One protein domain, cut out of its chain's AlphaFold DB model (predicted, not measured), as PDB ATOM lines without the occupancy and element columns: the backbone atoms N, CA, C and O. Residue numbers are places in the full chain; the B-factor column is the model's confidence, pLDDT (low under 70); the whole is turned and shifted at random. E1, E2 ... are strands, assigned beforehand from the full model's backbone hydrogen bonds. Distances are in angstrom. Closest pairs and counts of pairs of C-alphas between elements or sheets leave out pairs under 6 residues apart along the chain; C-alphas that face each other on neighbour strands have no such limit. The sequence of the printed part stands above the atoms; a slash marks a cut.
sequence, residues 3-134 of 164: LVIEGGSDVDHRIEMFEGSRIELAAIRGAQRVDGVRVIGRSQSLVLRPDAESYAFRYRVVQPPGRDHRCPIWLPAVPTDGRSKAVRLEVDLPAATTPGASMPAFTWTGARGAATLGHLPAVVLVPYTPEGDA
ATOM      1  N   LEU A   3      10.644 -28.014 -48.386       55.66
ATOM      2  CA  LEU A   3      11.737 -27.039 -48.353       55.66
ATOM      3  C   LEU A   3      11.695 -26.197 -49.624       55.66
ATOM      4  O   LEU A   3      11.576 -26.794 -50.689       55.66
ATOM      5  N   VAL A   4      11.810 -24.869 -49.513       63.66
ATOM      6  CA  VAL A   4      11.927 -23.923 -50.641       63.66
ATOM      7  C   VAL A   4      13.316 -23.281 -50.637       63.66
ATOM      8  O   VAL A   4      13.782 -22.948 -49.554       63.66
ATOM      9  N   ILE A   5      13.962 -23.126 -51.799       58.03
ATOM     10  CA  ILE A   5      15.301 -22.520 -51.966       58.03
ATOM     11  C   ILE A   5      15.314 -21.578 -53.174       58.03
ATOM     12  O   ILE A   5      14.755 -21.919 -54.214       58.03
ATOM     13  N   GLU A   6      15.993 -20.431 -53.049       52.16
ATOM     14  CA  GLU A   6      16.117 -19.385 -54.074       52.16
ATOM     15  C   GLU A   6      17.562 -19.219 -54.595       52.16
ATOM     16  O   GLU A   6      18.478 -18.977 -53.811       52.16
ATOM     17  N   GLY A   7      17.750 -19.305 -55.922       51.91
ATOM     18  CA  GLY A   7      18.987 -19.002 -56.662       51.91
ATOM     19  C   GLY A   7      20.121 -20.043 -56.583       51.91
ATOM     20  O   GLY A   7      20.788 -20.160 -55.561       51.91
ATOM     21  N   GLY A   8      20.438 -20.725 -57.695       53.44
ATOM     22  CA  GLY A   8      21.663 -21.538 -57.808       53.44
ATOM     23  C   GLY A   8      21.848 -22.269 -59.147       53.44
ATOM     24  O   GLY A   8      20.876 -22.601 -59.817       53.44
ATOM     25  N   SER A   9      23.104 -22.536 -59.525       68.06
ATOM     26  CA  SER A   9      23.488 -23.722 -60.316       68.06
ATOM     27  C   SER A   9      23.354 -24.984 -59.449       68.06
ATOM     28  O   SER A   9      23.119 -24.829 -58.257       68.06
ATOM     29  N   ASP A  10      23.496 -26.196 -60.007       73.31
ATOM     30  CA  ASP A  10      23.342 -27.491 -59.305       73.31
ATOM     31  C   ASP A  10      23.654 -27.424 -57.803       73.31
ATOM     32  O   ASP A  10      24.800 -27.236 -57.391       73.31
ATOM     33  N   VAL A  11      22.611 -27.557 -56.987       77.69
ATOM     34  CA  VAL A  11      22.673 -27.413 -55.536       77.69
ATOM     35  C   VAL A  11      22.669 -28.803 -54.918       77.69
ATOM     36  O   VAL A  11      21.673 -29.529 -54.987       77.69
ATOM     37  N   ASP A  12      23.787 -29.188 -54.309       83.06
ATOM     38  CA  ASP A  12      23.845 -30.376 -53.461       83.06
ATOM     39  C   ASP A  12      23.114 -30.086 -52.152       83.06
ATOM     40  O   ASP A  12      23.371 -29.075 -51.516       83.06
ATOM     41  N   HIS A  13      22.209 -30.963 -51.744       84.69
ATOM     42  CA  HIS A  13      21.519 -30.887 -50.467       84.69
ATOM     43  C   HIS A  13      21.985 -32.017 -49.581       84.69
ATOM     44  O   HIS A  13      22.078 -33.154 -50.034       84.69
ATOM     45  N   ARG A  14      22.197 -31.726 -48.302       86.69
ATOM     46  CA  ARG A  14      22.618 -32.682 -47.290       86.69
ATOM     47  C   ARG A  14      21.590 -32.803 -46.187       86.69
ATOM     48  O   ARG A  14      21.056 -31.811 -45.707       86.69
ATOM     49  N   ILE A  15      21.329 -34.036 -45.788       85.81
ATOM     50  CA  ILE A  15      20.520 -34.363 -44.617       85.81
ATOM     51  C   ILE A  15      21.226 -35.457 -43.829       85.81
ATOM     52  O   ILE A  15      21.821 -36.365 -44.417       85.81
ATOM     53  N   GLU A  16      21.188 -35.375 -42.506       84.69
ATOM     54  CA  GLU A  16      21.759 -36.419 -41.659       84.69
ATOM     55  C   GLU A  16      20.822 -37.626 -41.554       84.69
ATOM     56  O   GLU A  16      19.613 -37.496 -41.361       84.69
ATOM     57  N   MET A  17      21.424 -38.806 -41.661       83.38
ATOM     58  CA  MET A  17      20.814 -40.110 -41.469       83.38
ATOM     59  C   MET A  17      21.323 -40.730 -40.174       83.38
ATOM     60  O   MET A  17      22.528 -40.853 -39.941       83.38
ATOM     61  N   PHE A  18      20.388 -41.203 -39.363       80.25
ATOM     62  CA  PHE A  18      20.678 -42.077 -38.233       80.25
ATOM     63  C   PHE A  18      20.439 -43.529 -38.622       80.25
ATOM     64  O   PHE A  18      19.686 -43.831 -39.552       80.25
ATOM     65  N   GLU A  19      21.076 -44.436 -37.896       81.19
ATOM     66  CA  GLU A  19      20.791 -45.858 -38.026       81.19
ATOM     67  C   GLU A  19      19.293 -46.109 -37.786       81.19
ATOM     68  O   GLU A  19      18.695 -45.534 -36.877       81.19
ATOM     69  N   GLY A  20      18.666 -46.886 -38.672       80.94
ATOM     70  CA  GLY A  20      17.219 -47.123 -38.656       80.94
ATOM     71  C   GLY A  20      16.346 -45.976 -39.187       80.94
ATOM     72  O   GLY A  20      15.134 -46.150 -39.278       80.94
ATOM     73  N   SER A  21      16.919 -44.830 -39.577       84.44
ATOM     74  CA  SER A  21      16.146 -43.761 -40.220       84.44
ATOM     75  C   SER A  21      15.906 -44.036 -41.705       84.44
ATOM     76  O   SER A  21      16.732 -44.637 -42.396       84.44
ATOM     77  N   ARG A  22      14.768 -43.561 -42.217       87.06
ATOM     78  CA  ARG A  22      14.410 -43.638 -43.637       87.06
ATOM     79  C   ARG A  22      13.918 -42.284 -44.118       87.06
ATOM     80  O   ARG A  22      13.061 -41.677 -43.480       87.06
ATOM     81  N   ILE A  23      14.444 -41.822 -45.248       86.88
ATOM     82  CA  ILE A  23      14.055 -40.554 -45.871       86.88
ATOM     83  C   ILE A  23      13.573 -40.839 -47.285       86.88
ATOM     84  O   ILE A  23      14.252 -41.508 -48.060       86.88
ATOM     85  N   GLU A  24      12.386 -40.338 -47.606       87.06
ATOM     86  CA  GLU A  24      11.741 -40.543 -48.897       87.06
ATOM     87  C   GLU A  24      11.389 -39.201 -49.517       87.06
ATOM     88  O   GLU A  24      10.645 -38.405 -48.938       87.06
ATOM     89  N   LEU A  25      11.918 -38.952 -50.711       86.19
ATOM     90  CA  LEU A  25      11.554 -37.790 -51.504       86.19
ATOM     91  C   LEU A  25      10.180 -38.026 -52.142       86.19
ATOM     92  O   LEU A  25       9.986 -39.008 -52.851       86.19
ATOM     93  N   ALA A  26       9.235 -37.128 -51.885       86.50
ATOM     94  CA  ALA A  26       7.842 -37.257 -52.302       86.50
ATOM     95  C   ALA A  26       7.508 -36.423 -53.547       86.50
ATOM     96  O   ALA A  26       6.725 -36.859 -54.383       86.50
ATOM     97  N   ALA A  27       8.062 -35.212 -53.669       87.06
ATOM     98  CA  ALA A  27       7.835 -34.344 -54.826       87.06
ATOM     99  C   ALA A  27       8.948 -33.300 -54.968       87.06
ATOM    100  O   ALA A  27       9.496 -32.862 -53.961       87.06
ATOM    101  N   ILE A  28       9.216 -32.852 -56.195       88.69
ATOM    102  CA  ILE A  28      10.043 -31.674 -56.501       88.69
ATOM    103  C   ILE A  28       9.223 -30.748 -57.412       88.69
ATOM    104  O   ILE A  28       8.456 -31.218 -58.251       88.69
ATOM    105  N   ARG A  29       9.360 -29.434 -57.237       88.81
ATOM    106  CA  ARG A  29       8.750 -28.381 -58.055       88.81
ATOM    107  C   ARG A  29       9.788 -27.290 -58.312       88.81
ATOM    108  O   ARG A  29      10.397 -26.819 -57.363       88.81
ATOM    109  N   GLY A  30       9.938 -26.851 -59.561       85.38
ATOM    110  CA  GLY A  30      10.859 -25.762 -59.927       85.38
ATOM    111  C   GLY A  30      12.338 -26.160 -59.990       85.38
ATOM    112  O   GLY A  30      13.190 -25.289 -60.115       85.38
ATOM    113  N   ALA A  31      12.651 -27.455 -59.893       87.25
ATOM    114  CA  ALA A  31      13.996 -27.992 -60.060       87.25
ATOM    115  C   ALA A  31      13.953 -29.412 -60.637       87.25
ATOM    116  O   ALA A  31      13.001 -30.161 -60.394       87.25
ATOM    117  N   GLN A  32      15.023 -29.805 -61.321       87.69
ATOM    118  CA  GLN A  32      15.263 -31.174 -61.758       87.69
ATOM    119  C   GLN A  32      16.257 -31.862 -60.841       87.69
ATOM    120  O   GLN A  32      17.238 -31.282 -60.382       87.69
ATOM    121  N   ARG A  33      16.022 -33.145 -60.589       87.69
ATOM    122  CA  ARG A  33      16.998 -33.984 -59.906       87.69
ATOM    123  C   ARG A  33      18.098 -34.359 -60.896       87.69
ATOM    124  O   ARG A  33      17.802 -34.964 -61.919       87.69
ATOM    125  N   VAL A  34      19.343 -34.013 -60.571       83.94
ATOM    126  CA  VAL A  34      20.500 -34.261 -61.449       83.94
ATOM    127  C   VAL A  34      20.901 -35.736 -61.433       83.94
ATOM    128  O   VAL A  34      21.228 -36.285 -62.475       83.94
ATOM    129  N   ASP A  35      20.821 -36.386 -60.266       80.44
ATOM    130  CA  ASP A  35      21.301 -37.755 -60.045       80.44
ATOM    131  C   ASP A  35      20.516 -38.494 -58.955       80.44
ATOM    132  O   ASP A  35      19.672 -37.920 -58.270       80.44
ATOM    133  N   GLY A  36      20.811 -39.785 -58.760       82.00
ATOM    134  CA  GLY A  36      20.456 -40.565 -57.566       82.00
ATOM    135  C   GLY A  36      20.625 -39.823 -56.236       82.00
ATOM    136  O   GLY A  36      21.578 -39.069 -56.065       82.00
ATOM    137  N   VAL A  37      19.753 -40.097 -55.253       84.50
ATOM    138  CA  VAL A  37      20.082 -39.768 -53.855       84.50
ATOM    139  C   VAL A  37      21.259 -40.651 -53.448       84.50
ATOM    140  O   VAL A  37      21.166 -41.876 -53.528       84.50
ATOM    141  N   ARG A  38      22.371 -40.038 -53.042       87.06
ATOM    142  CA  ARG A  38      23.607 -40.747 -52.677       87.06
ATOM    143  C   ARG A  38      23.783 -40.760 -51.169       87.06
ATOM    144  O   ARG A  38      23.538 -39.752 -50.518       87.06
ATOM    145  N   VAL A  39      24.255 -41.869 -50.615       84.56
ATOM    146  CA  VAL A  39      24.651 -41.942 -49.201       84.56
ATOM    147  C   VAL A  39      26.137 -41.610 -49.095       84.56
ATOM    148  O   VAL A  39      26.952 -42.207 -49.792       84.56
ATOM    149  N   ILE A  40      26.491 -40.655 -48.238       80.50
ATOM    150  CA  ILE A  40      27.873 -40.255 -47.956       80.50
ATOM    151  C   ILE A  40      28.078 -40.279 -46.444       80.50
ATOM    152  O   ILE A  40      27.649 -39.370 -45.726       80.50
ATOM    153  N   GLY A  41      28.718 -41.341 -45.952       84.06
ATOM    154  CA  GLY A  41      28.873 -41.582 -44.519       84.06
ATOM    155  C   GLY A  41      27.512 -41.624 -43.818       84.06
ATOM    156  O   GLY A  41      26.664 -42.444 -44.153       84.06
ATOM    157  N   ARG A  42      27.296 -40.703 -42.874       82.69
ATOM    158  CA  ARG A  42      26.034 -40.541 -42.127       82.69
ATOM    159  C   ARG A  42      25.065 -39.540 -42.765       82.69
ATOM    160  O   ARG A  42      24.135 -39.099 -42.108       82.69
ATOM    161  N   SER A  43      25.282 -39.126 -44.010       83.50
ATOM    162  CA  SER A  43      24.426 -38.150 -44.695       83.50
ATOM    163  C   SER A  43      23.867 -38.704 -45.999       83.50
ATOM    164  O   SER A  43      24.477 -39.577 -46.618       83.50
ATOM    165  N   GLN A  44      22.728 -38.179 -46.443       87.75
ATOM    166  CA  GLN A  44      22.298 -38.300 -47.834       87.75
ATOM    167  C   GLN A  44      22.590 -37.008 -48.595       87.75
ATOM    168  O   GLN A  44      22.555 -35.921 -48.025       87.75
ATOM    169  N   SER A  45      22.886 -37.157 -49.882       87.69
ATOM    170  CA  SER A  45      23.128 -36.102 -50.862       87.69
ATOM    171  C   SER A  45      22.044 -36.147 -51.927       87.69
ATOM    172  O   SER A  45      21.816 -37.198 -52.533       87.69
ATOM    173  N   LEU A  46      21.390 -35.013 -52.154       88.94
ATOM    174  CA  LEU A  46      20.404 -34.810 -53.208       88.94
ATOM    175  C   LEU A  46      20.818 -33.588 -54.024       88.94
ATOM    176  O   LEU A  46      20.748 -32.465 -53.540       88.94
ATOM    177  N   VAL A  47      21.219 -33.803 -55.273       87.75
ATOM    178  CA  VAL A  47      21.602 -32.705 -56.164       87.75
ATOM    179  C   VAL A  47      20.395 -32.276 -56.989       87.75
ATOM    180  O   VAL A  47      19.832 -33.081 -57.741       87.75
ATOM    181  N   LEU A  48      19.994 -31.016 -56.835       87.31
ATOM    182  CA  LEU A  48      18.896 -30.404 -57.578       87.31
ATOM    183  C   LEU A  48      19.425 -29.268 -58.446       87.31
ATOM    184  O   LEU A  48      20.146 -28.400 -57.965       87.31
ATOM    185  N   ARG A  49      19.030 -29.259 -59.715       85.75
ATOM    186  CA  ARG A  49      19.251 -28.164 -60.652       85.75
ATOM    187  C   ARG A  49      17.997 -27.295 -60.687       85.75
ATOM    188  O   ARG A  49      16.961 -27.800 -61.114       85.75
ATOM    189  N   PRO A  50      18.046 -26.040 -60.223       83.38
ATOM    190  CA  PRO A  50      16.899 -25.142 -60.296       83.38
ATOM    191  C   PRO A  50      16.531 -24.830 -61.752       83.38
ATOM    192  O   PRO A  50      17.402 -24.484 -62.546       83.38
ATOM    193  N   ASP A  51      15.242 -24.910 -62.078       82.75
ATOM    194  CA  ASP A  51      14.685 -24.478 -63.372       82.75
ATOM    195  C   ASP A  51      14.090 -23.058 -63.288       82.75
ATOM    196  O   ASP A  51      13.683 -22.478 -64.293       82.75
ATOM    197  N   ALA A  52      13.993 -22.513 -62.074       74.88
ATOM    198  CA  ALA A  52      13.400 -21.222 -61.756       74.88
ATOM    199  C   ALA A  52      14.192 -20.516 -60.642       74.88
ATOM    200  O   ALA A  52      15.090 -21.098 -60.030       74.88
ATOM    201  N   GLU A  53      13.836 -19.259 -60.353       72.25
ATOM    202  CA  GLU A  53      14.461 -18.487 -59.270       72.25
ATOM    203  C   GLU A  53      14.278 -19.133 -57.899       72.25
ATOM    204  O   GLU A  53      15.166 -19.006 -57.063       72.25
ATOM    205  N   SER A  54      13.170 -19.851 -57.690       73.75
ATOM    206  CA  SER A  54      12.916 -20.661 -56.502       73.75
ATOM    207  C   SER A  54      12.465 -22.071 -56.871       73.75
ATOM    208  O   SER A  54      11.810 -22.293 -57.891       73.75
ATOM    209  N   TYR A  55      12.776 -23.035 -56.012       80.62
ATOM    210  CA  TYR A  55      12.268 -24.398 -56.119       80.62
ATOM    211  C   TYR A  55      11.863 -24.932 -54.762       80.62
ATOM    212  O   TYR A  55      12.346 -24.469 -53.735       80.62
ATOM    213  N   ALA A  56      10.980 -25.926 -54.770       81.88
ATOM    214  CA  ALA A  56      10.505 -26.588 -53.576       81.88
ATOM    215  C   ALA A  56      10.574 -28.107 -53.707       81.88
ATOM    216  O   ALA A  56      10.271 -28.656 -54.765       81.88
ATOM    217  N   PHE A  57      10.869 -28.819 -52.624       84.38
ATOM    218  CA  PHE A  57      10.712 -30.270 -52.592       84.38
ATOM    219  C   PHE A  57      10.111 -30.760 -51.284       84.38
ATOM    220  O   PHE A  57      10.300 -30.175 -50.221       84.38
ATOM    221  N   ARG A  58       9.342 -31.845 -51.377       84.75
ATOM    222  CA  ARG A  58       8.672 -32.497 -50.256       84.75
ATOM    223  C   ARG A  58       9.311 -33.831 -49.958       84.75
ATOM    224  O   ARG A  58       9.616 -34.586 -50.874       84.75
ATOM    225  N   TYR A  59       9.434 -34.140 -48.678       86.69
ATOM    226  CA  TYR A  59       9.987 -35.402 -48.210       86.69
ATOM    227  C   TYR A  59       9.289 -35.884 -46.938       86.69
ATOM    228  O   TYR A  59       8.638 -35.114 -46.211       86.69
ATOM    229  N   ARG A  60       9.413 -37.189 -46.704       86.00
ATOM    230  CA  ARG A  60       8.986 -37.903 -45.505       86.00
ATOM    231  C   ARG A  60      10.220 -38.444 -44.796       86.00
ATOM    232  O   ARG A  60      11.156 -38.898 -45.447       86.00
ATOM    233  N   VAL A  61      10.195 -38.401 -43.472       85.19
ATOM    234  CA  VAL A  61      11.250 -38.935 -42.615       85.19
ATOM    235  C   VAL A  61      10.612 -39.896 -41.627       85.19
ATOM    236  O   VAL A  61       9.597 -39.569 -41.018       85.19
ATOM    237  N   VAL A  62      11.219 -41.063 -41.469       86.75
ATOM    238  CA  VAL A  62      10.976 -41.985 -40.362       86.75
ATOM    239  C   VAL A  62      12.227 -41.950 -39.494       86.75
ATOM    240  O   VAL A  62      13.322 -42.233 -39.988       86.75
ATOM    241  N   GLN A  63      12.079 -41.530 -38.239       82.00
ATOM    242  CA  GLN A  63      13.159 -41.525 -37.252       82.00
ATOM    243  C   GLN A  63      13.136 -42.824 -36.437       82.00
ATOM    244  O   GLN A  63      12.077 -43.437 -36.299       82.00
ATOM    245  N   PRO A  64      14.293 -43.269 -35.920       83.69
ATOM    246  CA  PRO A  64      14.334 -44.357 -34.956       83.69
ATOM    247  C   PRO A  64      13.715 -43.927 -33.610       83.69
ATOM    248  O   PRO A  64      13.715 -42.728 -33.296       83.69
ATOM    249  N   PRO A  65      13.275 -44.894 -32.780       78.94
ATOM    250  CA  PRO A  65      12.706 -44.620 -31.463       78.94
ATOM    251  C   PRO A  65      13.597 -43.715 -30.603       78.94
ATOM    252  O   PRO A  65      14.822 -43.861 -30.581       78.94
ATOM    253  N   GLY A  66      12.984 -42.774 -29.883       78.56
ATOM    254  CA  GLY A  66      13.694 -41.816 -29.024       78.56
ATOM    255  C   GLY A  66      14.223 -40.585 -29.769       78.56
ATOM    256  O   GLY A  66      14.774 -39.672 -29.150       78.56
ATOM    257  N   ARG A  67      14.027 -40.517 -31.092       75.88
ATOM    258  CA  ARG A  67      14.272 -39.325 -31.925       75.88
ATOM    259  C   ARG A  67      13.018 -38.833 -32.640       75.88
ATOM    260  O   ARG A  67      13.097 -37.944 -33.482       75.88
ATOM    261  N   ASP A  68      11.863 -39.332 -32.224       75.62
ATOM    262  CA  ASP A  68      10.542 -39.048 -32.795       75.62
ATOM    263  C   ASP A  68      10.109 -37.579 -32.635       75.62
ATOM    264  O   ASP A  68       9.140 -37.132 -33.235       75.62
ATOM    265  N   HIS A  69      10.860 -36.814 -31.841       78.56
ATOM    266  CA  HIS A  69      10.682 -35.389 -31.563       78.56
ATOM    267  C   HIS A  69      11.759 -34.524 -32.235       78.56
ATOM    268  O   HIS A  69      12.106 -33.446 -31.739       78.56
ATOM    269  N   ARG A  70      12.399 -35.028 -33.295       79.38
ATOM    270  CA  ARG A  70      13.408 -34.317 -34.088       79.38
ATOM    271  C   ARG A  70      13.075 -34.454 -35.562       79.38
ATOM    272  O   ARG A  70      12.846 -35.554 -36.053       79.38
ATOM    273  N   CYS A  71      13.120 -33.338 -36.273       78.75
ATOM    274  CA  CYS A  71      12.919 -33.321 -37.707       78.75
ATOM    275  C   CYS A  71      14.213 -32.916 -38.419       78.75
ATOM    276  O   CYS A  71      14.647 -31.771 -38.259       78.75
ATOM    277  N   PRO A  72      14.866 -33.834 -39.158       83.94
ATOM    278  CA  PRO A  72      16.041 -33.488 -39.941       83.94
ATOM    279  C   PRO A  72      15.616 -32.701 -41.181       83.94
ATOM    280  O   PRO A  72      14.576 -32.981 -41.783       83.94
ATOM    281  N   ILE A  73      16.435 -31.722 -41.553       83.38
ATOM    282  CA  ILE A  73      16.172 -30.826 -42.677       83.38
ATOM    283  C   ILE A  73      17.250 -31.019 -43.737       83.38
ATOM    284  O   ILE A  73      18.431 -31.133 -43.419       83.38
ATOM    285  N   TRP A  74      16.833 -31.052 -45.002       83.44
ATOM    286  CA  TRP A  74      17.757 -30.973 -46.125       83.44
ATOM    287  C   TRP A  74      18.316 -29.557 -46.208       83.44
ATOM    288  O   TRP A  74      17.561 -28.601 -46.348       83.44
ATOM    289  N   LEU A  75      19.630 -29.418 -46.138       80.56
ATOM    290  CA  LEU A  75      20.304 -28.137 -46.265       80.56
ATOM    291  C   LEU A  75      21.084 -28.091 -47.559       80.56
ATOM    292  O   LEU A  75      21.767 -29.061 -47.872       80.56
ATOM    293  N   PRO A  76      21.061 -26.980 -48.289       78.38
ATOM    294  CA  PRO A  76      21.931 -26.839 -49.435       78.38
ATOM    295  C   PRO A  76      23.388 -26.729 -48.953       78.38
ATOM    296  O   PRO A  76      23.726 -25.914 -48.106       78.38
ATOM    297  N   ALA A  77      24.275 -27.562 -49.475       73.94
ATOM    298  CA  ALA A  77      25.715 -27.468 -49.305       73.94
ATOM    299  C   ALA A  77      26.263 -26.442 -50.307       73.94
ATOM    300  O   ALA A  77      26.913 -26.790 -51.291       73.94
ATOM    301  N   VAL A  78      25.939 -25.166 -50.090       65.12
ATOM    302  CA  VAL A  78      26.442 -24.074 -50.932       65.12
ATOM    303  C   VAL A  78      27.839 -23.659 -50.450       65.12
ATOM    304  O   VAL A  78      28.018 -23.473 -49.242       65.12
ATOM    305  N   PRO A  79      28.837 -23.509 -51.340       54.59
ATOM    306  CA  PRO A  79      30.168 -23.048 -50.957       54.59
ATOM    307  C   PRO A  79      30.134 -21.666 -50.296       54.59
ATOM    308  O   PRO A  79      29.475 -20.745 -50.776       54.59
ATOM    309  N   THR A  80      30.907 -21.484 -49.225       53.44
ATOM    310  CA  THR A  80      31.176 -20.171 -48.616       53.44
ATOM    311  C   THR A  80      32.208 -19.402 -49.441       53.44
ATOM    312  O   THR A  80      33.308 -19.118 -48.976       53.44
ATOM    313  N   ASP A  81      31.885 -19.118 -50.699       57.12
ATOM    314  CA  ASP A  81      32.772 -18.428 -51.644       57.12
ATOM    315  C   ASP A  81      32.531 -16.907 -51.705       57.12
ATOM    316  O   ASP A  81      33.182 -16.199 -52.473       57.12
ATOM    317  N   GLY A  82      31.582 -16.397 -50.910       49.16
ATOM    318  CA  GLY A  82      31.201 -14.981 -50.870       49.16
ATOM    319  C   GLY A  82      30.501 -14.474 -52.139       49.16
ATOM    320  O   GLY A  82      30.158 -13.297 -52.209       49.16
ATOM    321  N   ARG A  83      30.285 -15.342 -53.136       56.28
ATOM    322  CA  ARG A  83      29.548 -15.053 -54.378       56.28
ATOM    323  C   ARG A  83      28.160 -15.678 -54.364       56.28
ATOM    324  O   ARG A  83      27.239 -15.160 -54.994       56.28
ATOM    325  N   SER A  84      28.026 -16.788 -53.650       59.59
ATOM    326  CA  SER A  84      26.778 -17.516 -53.490       59.59
ATOM    327  C   SER A  84      25.734 -16.683 -52.743       59.59
ATOM    328  O   SER A  84      26.030 -16.042 -51.733       59.59
ATOM    329  N   LYS A  85      24.499 -16.666 -53.261       62.78
ATOM    330  CA  LYS A  85      23.381 -15.926 -52.662       62.78
ATOM    331  C   LYS A  85      22.968 -16.567 -51.338       62.78
ATOM    332  O   LYS A  85      23.071 -17.781 -51.169       62.78
ATOM    333  N   ALA A  86      22.476 -15.743 -50.414       67.62
ATOM    334  CA  ALA A  86      21.862 -16.246 -49.194       67.62
ATOM    335  C   ALA A  86      20.673 -17.146 -49.553       67.62
ATOM    336  O   ALA A  86      19.849 -16.777 -50.389       67.62
ATOM    337  N   VAL A  87      20.578 -18.303 -48.905       72.38
ATOM    338  CA  VAL A  87      19.469 -19.224 -49.129       72.38
ATOM    339  C   VAL A  87      18.396 -18.986 -48.084       72.38
ATOM    340  O   VAL A  87      18.638 -19.124 -46.884       72.38
ATOM    341  N   ARG A  88      17.189 -18.669 -48.544       78.31
ATOM    342  CA  ARG A  88      15.987 -18.728 -47.719       78.31
ATOM    343  C   ARG A  88      15.510 -20.174 -47.648       78.31
ATOM    344  O   ARG A  88      15.340 -20.802 -48.683       78.31
ATOM    345  N   LEU A  89      15.305 -20.675 -46.436       79.38
ATOM    346  CA  LEU A  89      14.716 -21.972 -46.136       79.38
ATOM    347  C   LEU A  89      13.356 -21.761 -45.484       79.38
ATOM    348  O   LEU A  89      13.218 -20.957 -44.562       79.38
ATOM    349  N   GLU A  90      12.375 -22.546 -45.908       84.56
ATOM    350  CA  GLU A  90      11.071 -22.629 -45.256       84.56
ATOM    351  C   GLU A  90      10.752 -24.084 -44.952       84.56
ATOM    352  O   GLU A  90      10.973 -24.945 -45.799       84.56
ATOM    353  N   VAL A  91      10.261 -24.362 -43.748       83.44
ATOM    354  CA  VAL A  91       9.972 -25.714 -43.273       83.44
ATOM    355  C   VAL A  91       8.585 -25.774 -42.648       83.44
ATOM    356  O   VAL A  91       8.219 -24.923 -41.845       83.44
ATOM    357  N   ASP A  92       7.832 -26.817 -42.988       85.56
ATOM    358  CA  ASP A  92       6.548 -27.138 -42.360       85.56
ATOM    359  C   ASP A  92       6.702 -28.379 -41.472       85.56
ATOM    360  O   ASP A  92       7.010 -29.471 -41.976       85.56
ATOM    361  N   LEU A  93       6.481 -28.217 -40.165       83.75
ATOM    362  CA  LEU A  93       6.392 -29.320 -39.207       83.75
ATOM    363  C   LEU A  93       5.075 -30.103 -39.373       83.75
ATOM    364  O   LEU A  93       4.125 -29.603 -39.986       83.75
ATOM    365  N   PRO A  94       4.991 -31.342 -38.849       80.62
ATOM    366  CA  PRO A  94       3.730 -32.076 -38.783       80.62
ATOM    367  C   PRO A  94       2.613 -31.268 -38.102       80.62
ATOM    368  O   PRO A  94       2.873 -30.420 -37.246       80.62
ATOM    369  N   ALA A  95       1.362 -31.541 -38.478       81.31
ATOM    370  CA  ALA A  95       0.198 -30.889 -37.876       81.31
ATOM    371  C   ALA A  95       0.131 -31.150 -36.362       81.31
ATOM    372  O   ALA A  95       0.592 -32.194 -35.906       81.31
ATOM    373  N   ALA A  96      -0.461 -30.208 -35.618       83.62
ATOM    374  CA  ALA A  96      -0.575 -30.272 -34.159       83.62
ATOM    375  C   ALA A  96       0.790 -30.503 -33.481       83.62
ATOM    376  O   ALA A  96       0.953 -31.408 -32.668       83.62
ATOM    377  N   THR A  97       1.807 -29.718 -33.856       83.81
ATOM    378  CA  THR A  97       3.119 -29.722 -33.194       83.81
ATOM    379  C   THR A  97       3.564 -28.305 -32.862       83.81
ATOM    380  O   THR A  97       3.247 -27.348 -33.569       83.81
ATOM    381  N   THR A  98       4.325 -28.181 -31.778       83.25
ATOM    382  CA  THR A  98       4.972 -26.941 -31.358       83.25
ATOM    383  C   THR A  98       6.473 -27.029 -31.645       83.25
ATOM    384  O   THR A  98       7.123 -27.984 -31.192       83.25
ATOM    385  N   PRO A  99       7.051 -26.067 -32.386       82.94
ATOM    386  CA  PRO A  99       8.477 -26.043 -32.674       82.94
ATOM    387  C   PRO A  99       9.307 -25.749 -31.422       82.94
ATOM    388  O   PRO A  99       8.916 -24.993 -30.532       82.94
ATOM    389  N   GLY A 100      10.502 -26.328 -31.376       77.81
ATOM    390  CA  GLY A 100      11.528 -26.019 -30.397       77.81
ATOM    391  C   GLY A 100      12.677 -25.186 -30.971       77.81
ATOM    392  O   GLY A 100      12.743 -24.882 -32.162       77.81
ATOM    393  N   ALA A 101      13.610 -24.827 -30.087       74.56
ATOM    394  CA  ALA A 101      14.820 -24.099 -30.453       74.56
ATOM    395  C   ALA A 101      15.661 -24.936 -31.425       74.56
ATOM    396  O   ALA A 101      15.853 -26.129 -31.211       74.56
ATOM    397  N   SER A 102      16.142 -24.319 -32.497       74.31
ATOM    398  CA  SER A 102      16.887 -24.994 -33.559       74.31
ATOM    399  C   SER A 102      18.061 -24.143 -34.021       74.31
ATOM    400  O   SER A 102      18.062 -22.922 -33.871       74.31
ATOM    401  N   MET A 103      19.067 -24.813 -34.573       67.62
ATOM    402  CA  MET A 103      20.117 -24.194 -35.372       67.62
ATOM    403  C   MET A 103      19.889 -24.649 -36.815       67.62
ATOM    404  O   MET A 103      19.811 -25.862 -36.985       67.62
ATOM    405  N   PRO A 104      19.814 -23.747 -37.815       73.12
ATOM    406  CA  PRO A 104      19.726 -22.301 -37.666       73.12
ATOM    407  C   PRO A 104      18.458 -21.902 -36.920       73.12
ATOM    408  O   PRO A 104      17.484 -22.654 -36.872       73.12
ATOM    409  N   ALA A 105      18.483 -20.701 -36.355       81.88
ATOM    410  CA  ALA A 105      17.332 -20.141 -35.674       81.88
ATOM    411  C   ALA A 105      16.226 -19.838 -36.695       81.88
ATOM    412  O   ALA A 105      16.286 -18.844 -37.418       81.88
ATOM    413  N   PHE A 106      15.223 -20.712 -36.761       83.38
ATOM    414  CA  PHE A 106      14.013 -20.462 -37.534       83.38
ATOM    415  C   PHE A 106      13.103 -19.483 -36.791       83.38
ATOM    416  O   PHE A 106      12.849 -19.622 -35.592       83.38
ATOM    417  N   THR A 107      12.566 -18.511 -37.520       88.44
ATOM    418  CA  THR A 107      11.410 -17.735 -37.079       88.44
ATOM    419  C   THR A 107      10.155 -18.550 -37.360       88.44
ATOM    420  O   THR A 107       9.893 -18.898 -38.512       88.44
ATOM    421  N   TRP A 108       9.400 -18.878 -36.312       85.25
ATOM    422  CA  TRP A 108       8.234 -19.755 -36.394       85.25
ATOM    423  C   TRP A 108       6.917 -18.979 -36.354       85.25
ATOM    424  O   TRP A 108       6.709 -18.144 -35.477       85.25
ATOM    425  N   THR A 109       5.999 -19.338 -37.250       87.00
ATOM    426  CA  THR A 109       4.588 -18.939 -37.241       87.00
ATOM    427  C   THR A 109       3.743 -20.211 -37.225       87.00
ATOM    428  O   THR A 109       3.511 -20.839 -38.260       87.00
ATOM    429  N   GLY A 110       3.327 -20.640 -36.030       86.50
ATOM    430  CA  GLY A 110       2.722 -21.959 -35.831       86.50
ATOM    431  C   GLY A 110       3.709 -23.082 -36.168       86.50
ATOM    432  O   GLY A 110       4.833 -23.094 -35.671       86.50
ATOM    433  N   ALA A 111       3.306 -24.006 -37.043       86.94
ATOM    434  CA  ALA A 111       4.137 -25.127 -37.495       86.94
ATOM    435  C   ALA A 111       5.098 -24.774 -38.650       86.94
ATOM    436  O   ALA A 111       5.865 -25.633 -39.086       86.94
ATOM    437  N   ARG A 112       5.058 -23.537 -39.166       88.12
ATOM    438  CA  ARG A 112       5.904 -23.096 -40.281       88.12
ATOM    439  C   ARG A 112       7.078 -22.272 -39.781       88.12
ATOM    440  O   ARG A 112       6.877 -21.293 -39.069       88.12
ATOM    441  N   GLY A 113       8.287 -22.654 -40.170       88.56
ATOM    442  CA  GLY A 113       9.530 -21.976 -39.822       88.56
ATOM    443  C   GLY A 113      10.205 -21.400 -41.056       88.56
ATOM    444  O   GLY A 113      10.226 -22.049 -42.100       88.56
ATOM    445  N   ALA A 114      10.787 -20.209 -40.940       88.44
ATOM    446  CA  ALA A 114      11.627 -19.613 -41.977       88.44
ATOM    447  C   ALA A 114      13.001 -19.222 -41.420       88.44
ATOM    448  O   ALA A 114      13.101 -18.727 -40.298       88.44
ATOM    449  N   ALA A 115      14.058 -19.444 -42.197       85.38
ATOM    450  CA  ALA A 115      15.418 -19.019 -41.871       85.38
ATOM    451  C   ALA A 115      16.154 -18.590 -43.141       85.38
ATOM    452  O   ALA A 115      15.974 -19.192 -44.195       85.38
ATOM    453  N   THR A 116      17.019 -17.583 -43.036       81.25
ATOM    454  CA  THR A 116      17.895 -17.157 -44.136       81.25
ATOM    455  C   THR A 116      19.337 -17.450 -43.763       81.25
ATOM    456  O   THR A 116      19.800 -17.035 -42.701       81.25
ATOM    457  N   LEU A 117      20.053 -18.156 -44.633       74.50
ATOM    458  CA  LEU A 117      21.416 -18.612 -44.387       74.50
ATOM    459  C   LEU A 117      22.375 -17.963 -45.374       74.50
ATOM    460  O   LEU A 117      22.297 -18.204 -46.575       74.50
ATOM    461  N   GLY A 118      23.289 -17.139 -44.855       66.19
ATOM    462  CA  GLY A 118      24.371 -16.547 -45.649       66.19
ATOM    463  C   GLY A 118      25.580 -17.472 -45.834       66.19
ATOM    464  O   GLY A 118      26.363 -17.284 -46.755       66.19
ATOM    465  N   HIS A 119      25.750 -18.451 -44.947       61.19
ATOM    466  CA  HIS A 119      26.792 -19.481 -44.953       61.19
ATOM    467  C   HIS A 119      26.261 -20.672 -44.149       61.19
ATOM    468  O   HIS A 119      25.555 -20.477 -43.157       61.19
ATOM    469  N   LEU A 120      26.522 -21.899 -44.604       59.50
ATOM    470  CA  LEU A 120      25.752 -23.061 -44.162       59.50
ATOM    471  C   LEU A 120      26.545 -24.024 -43.266       59.50
ATOM    472  O   LEU A 120      27.592 -24.522 -43.682       59.50
ATOM    473  N   PRO A 121      26.027 -24.371 -42.071       55.38
ATOM    474  CA  PRO A 121      26.389 -25.624 -41.423       55.38
ATOM    475  C   PRO A 121      25.838 -26.800 -42.245       55.38
ATOM    476  O   PRO A 121      24.764 -26.711 -42.830       55.38
ATOM    477  N   ALA A 122      26.565 -27.918 -42.291       55.16
ATOM    478  CA  ALA A 122      26.224 -29.051 -43.161       55.16
ATOM    479  C   ALA A 122      24.960 -29.831 -42.736       55.16
ATOM    480  O   ALA A 122      24.422 -30.591 -43.539       55.16
ATOM    481  N   VAL A 123      24.506 -29.685 -41.483       62.72
ATOM    482  CA  VAL A 123      23.407 -30.467 -40.890       62.72
ATOM    483  C   VAL A 123      22.653 -29.653 -39.835       62.72
ATOM    484  O   VAL A 123      23.259 -28.905 -39.071       62.72
ATOM    485  N   VAL A 124      21.329 -29.839 -39.783       65.88
ATOM    486  CA  VAL A 124      20.379 -29.118 -38.925       65.88
ATOM    487  C   VAL A 124      19.273 -30.064 -38.470       65.88
ATOM    488  O   VAL A 124      18.722 -30.819 -39.278       65.88
ATOM    489  N   LEU A 125      18.899 -29.975 -37.191       71.06
ATOM    490  CA  LEU A 125      17.767 -30.703 -36.622       71.06
ATOM    491  C   LEU A 125      16.855 -29.759 -35.841       71.06
ATOM    492  O   LEU A 125      17.319 -28.987 -35.001       71.06
ATOM    493  N   VAL A 126      15.547 -29.882 -36.073       75.69
ATOM    494  CA  VAL A 126      14.536 -29.115 -35.339       75.69
ATOM    495  C   VAL A 126      13.856 -30.009 -34.304       75.69
ATOM    496  O   VAL A 126      13.200 -30.980 -34.689       75.69
ATOM    497  N   PRO A 127      13.984 -29.724 -32.999       77.94
ATOM    498  CA  PRO A 127      13.140 -30.352 -31.997       77.94
ATOM    499  C   PRO A 127      11.694 -29.884 -32.131       77.94
ATOM    500  O   PRO A 127      11.448 -28.710 -32.385       77.94
ATOM    501  N   TYR A 128      10.742 -30.786 -31.925       81.25
ATOM    502  CA  TYR A 128       9.320 -30.450 -31.855       81.25
ATOM    503  C   TYR A 128       8.610 -31.309 -30.811       81.25
ATOM    504  O   TYR A 128       9.108 -32.361 -30.411       81.25
ATOM    505  N   THR A 129       7.437 -30.869 -30.374       84.12
ATOM    506  CA  THR A 129       6.588 -31.608 -29.430       84.12
ATOM    507  C   THR A 129       5.152 -31.613 -29.954       84.12
ATOM    508  O   THR A 129       4.700 -30.555 -30.396       84.12
ATOM    509  N   PRO A 130       4.446 -32.759 -29.981       79.62
ATOM    510  CA  PRO A 130       3.023 -32.789 -30.316       79.62
ATOM    511  C   PRO A 130       2.198 -31.862 -29.413       79.62
ATOM    512  O   PRO A 130       2.567 -31.574 -28.277       79.62
ATOM    513  N   GLU A 131       1.093 -31.349 -29.934       78.12
ATOM    514  CA  GLU A 131       0.175 -30.488 -29.198       78.12
ATOM    515  C   GLU A 131      -0.439 -31.249 -28.018       78.12
ATOM    516  O   GLU A 131      -0.901 -32.377 -28.166       78.12
ATOM    517  N   GLY A 132      -0.423 -30.629 -26.836       78.94
ATOM    518  CA  GLY A 132      -0.876 -31.248 -25.586       78.94
ATOM    519  C   GLY A 132       0.212 -32.000 -24.811       78.94
ATOM    520  O   GLY A 132       0.030 -32.230 -23.616       78.94
ATOM    521  N   ASP A 133       1.358 -32.301 -25.429       77.81
ATOM    522  CA  ASP A 133       2.473 -32.962 -24.749       77.81
ATOM    523  C   ASP A 133       3.408 -31.954 -24.063       77.81
ATOM    524  O   ASP A 133       3.713 -30.871 -24.575       77.81
ATOM    525  N   ALA A 134       3.919 -32.329 -22.889       70.00
ATOM    526  CA  ALA A 134       4.943 -31.549 -22.207       70.00
ATOM    527  C   ALA A 134       6.270 -31.642 -22.973       70.00
ATOM    528  O   ALA A 134       6.766 -32.729 -23.274       70.00
TER     529      ALA A 134
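AT A GLANCE: This is residues 3 to 134 of the 164 residues of an uncharacterized protein of Acidobacteria bacterium 13_1_20CM_2_65_9 (UniProt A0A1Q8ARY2). The domain is a loose two-layer sandwich of strands, its layers only partly face to face. One layer is a twisted sheet of six strands, E3, E7, E1, E9, E12 and E11; across from it lie two smaller sheets, with E2 and E6 over the E3 and E7 part, and E8, E13 and E10 over the E9 and E12 part. The 132 printed residues hold no named helix and thirteen named strands, E1 to E13 in order along the chain, so numbered, and neighbour strands are antiparallel in the three sheets. The class is all strand, and the whole is compact, with a radius of gyration of the C-alphas of 14.5 A and spans of 43 by 30 by 25 A.

HOW THE PARTS SIT: E1, residues 3 to 6, is an inner strand of the six-strand sheet, between E7, residues 54 to 62, and E9, residues 87 to 92. N 3 and O 57 of E1 and E7 are within hydrogen-bond range at 2.9 A. Between E1 and E9 no backbone N and O are within that range, though C-alphas 3 and 90 face each other at 5.4 A. E2, residues 11 to 16, is antiparallel to E6, residues 43 to 50, with N 13 and O 46 at 2.8 A. E3, residues 22 to 29, is an edge strand beside E7, at 158 degrees between their directions, with N 24 and O 60 at 2.9 A. E4, residues 31 to 33, and E5, residues 38 to 40, lie on the other side of E6 from E2, in a branched sheet where E6 has three neighbours. N 32 of E4 and O 49 are 2.8 A apart; E5 and E6 form a hairpin, with N 38 and O 45 at 2.9 A. The closest C-alphas of E4 and E7, those of Ala 31 and Tyr 55, are 5.6 A apart. E8, residues 70 to 72, and E10, residues 97 to 99, are the edge strands beside E13, residues 125 to 130, with N 71 and O 126 at 2.8 A and N 98 and O 129 at 2.8 A. Beyond E8, residues 75 to 76 pair antiparallel with residues 13 to 14 of E2. E11, residues 107 to 109, an edge strand, and E12, residues 112 to 117, form a hairpin, with N 107 and O 114 at 2.8 A. E9 and E12 are antiparallel at 163 degrees, with N 89 and O 115 at 2.8 A. E2 and E7 are apart.

IN THESE COORDINATES: E1 begins at C-alpha 3, (11.737, -27.039, -48.353), and is 10.5 A long. E2 measures 16.6 A, E3 21.7 A and E6 21.7 A. E7, the longest strand with nine residues, runs 26.8 A from C-alpha 54 at (12.916, -20.661, -56.502) to C-alpha 62. E9 measures 16.6 A, E12 16.7 A and E13 16.2 A, and E13 ends at C-alpha 130, (3.023, -32.789, -30.316). E4, E5, E8, E10 and E11 have three residues each.

THE WHOLE: The C-alphas of Arg 83 and Gly 132 are the two farthest apart, at 44.9 A. The printed part has no cut. The link from E8 to E9, residues 73 to 86, is long, and its C-alphas lie 3 to 22 A from the mean of the C-alphas. The mean pLDDT of the printed part is 78.1, and it is under 70 at residues 3 to 9, 78 to 86, 103 and 118 to 124.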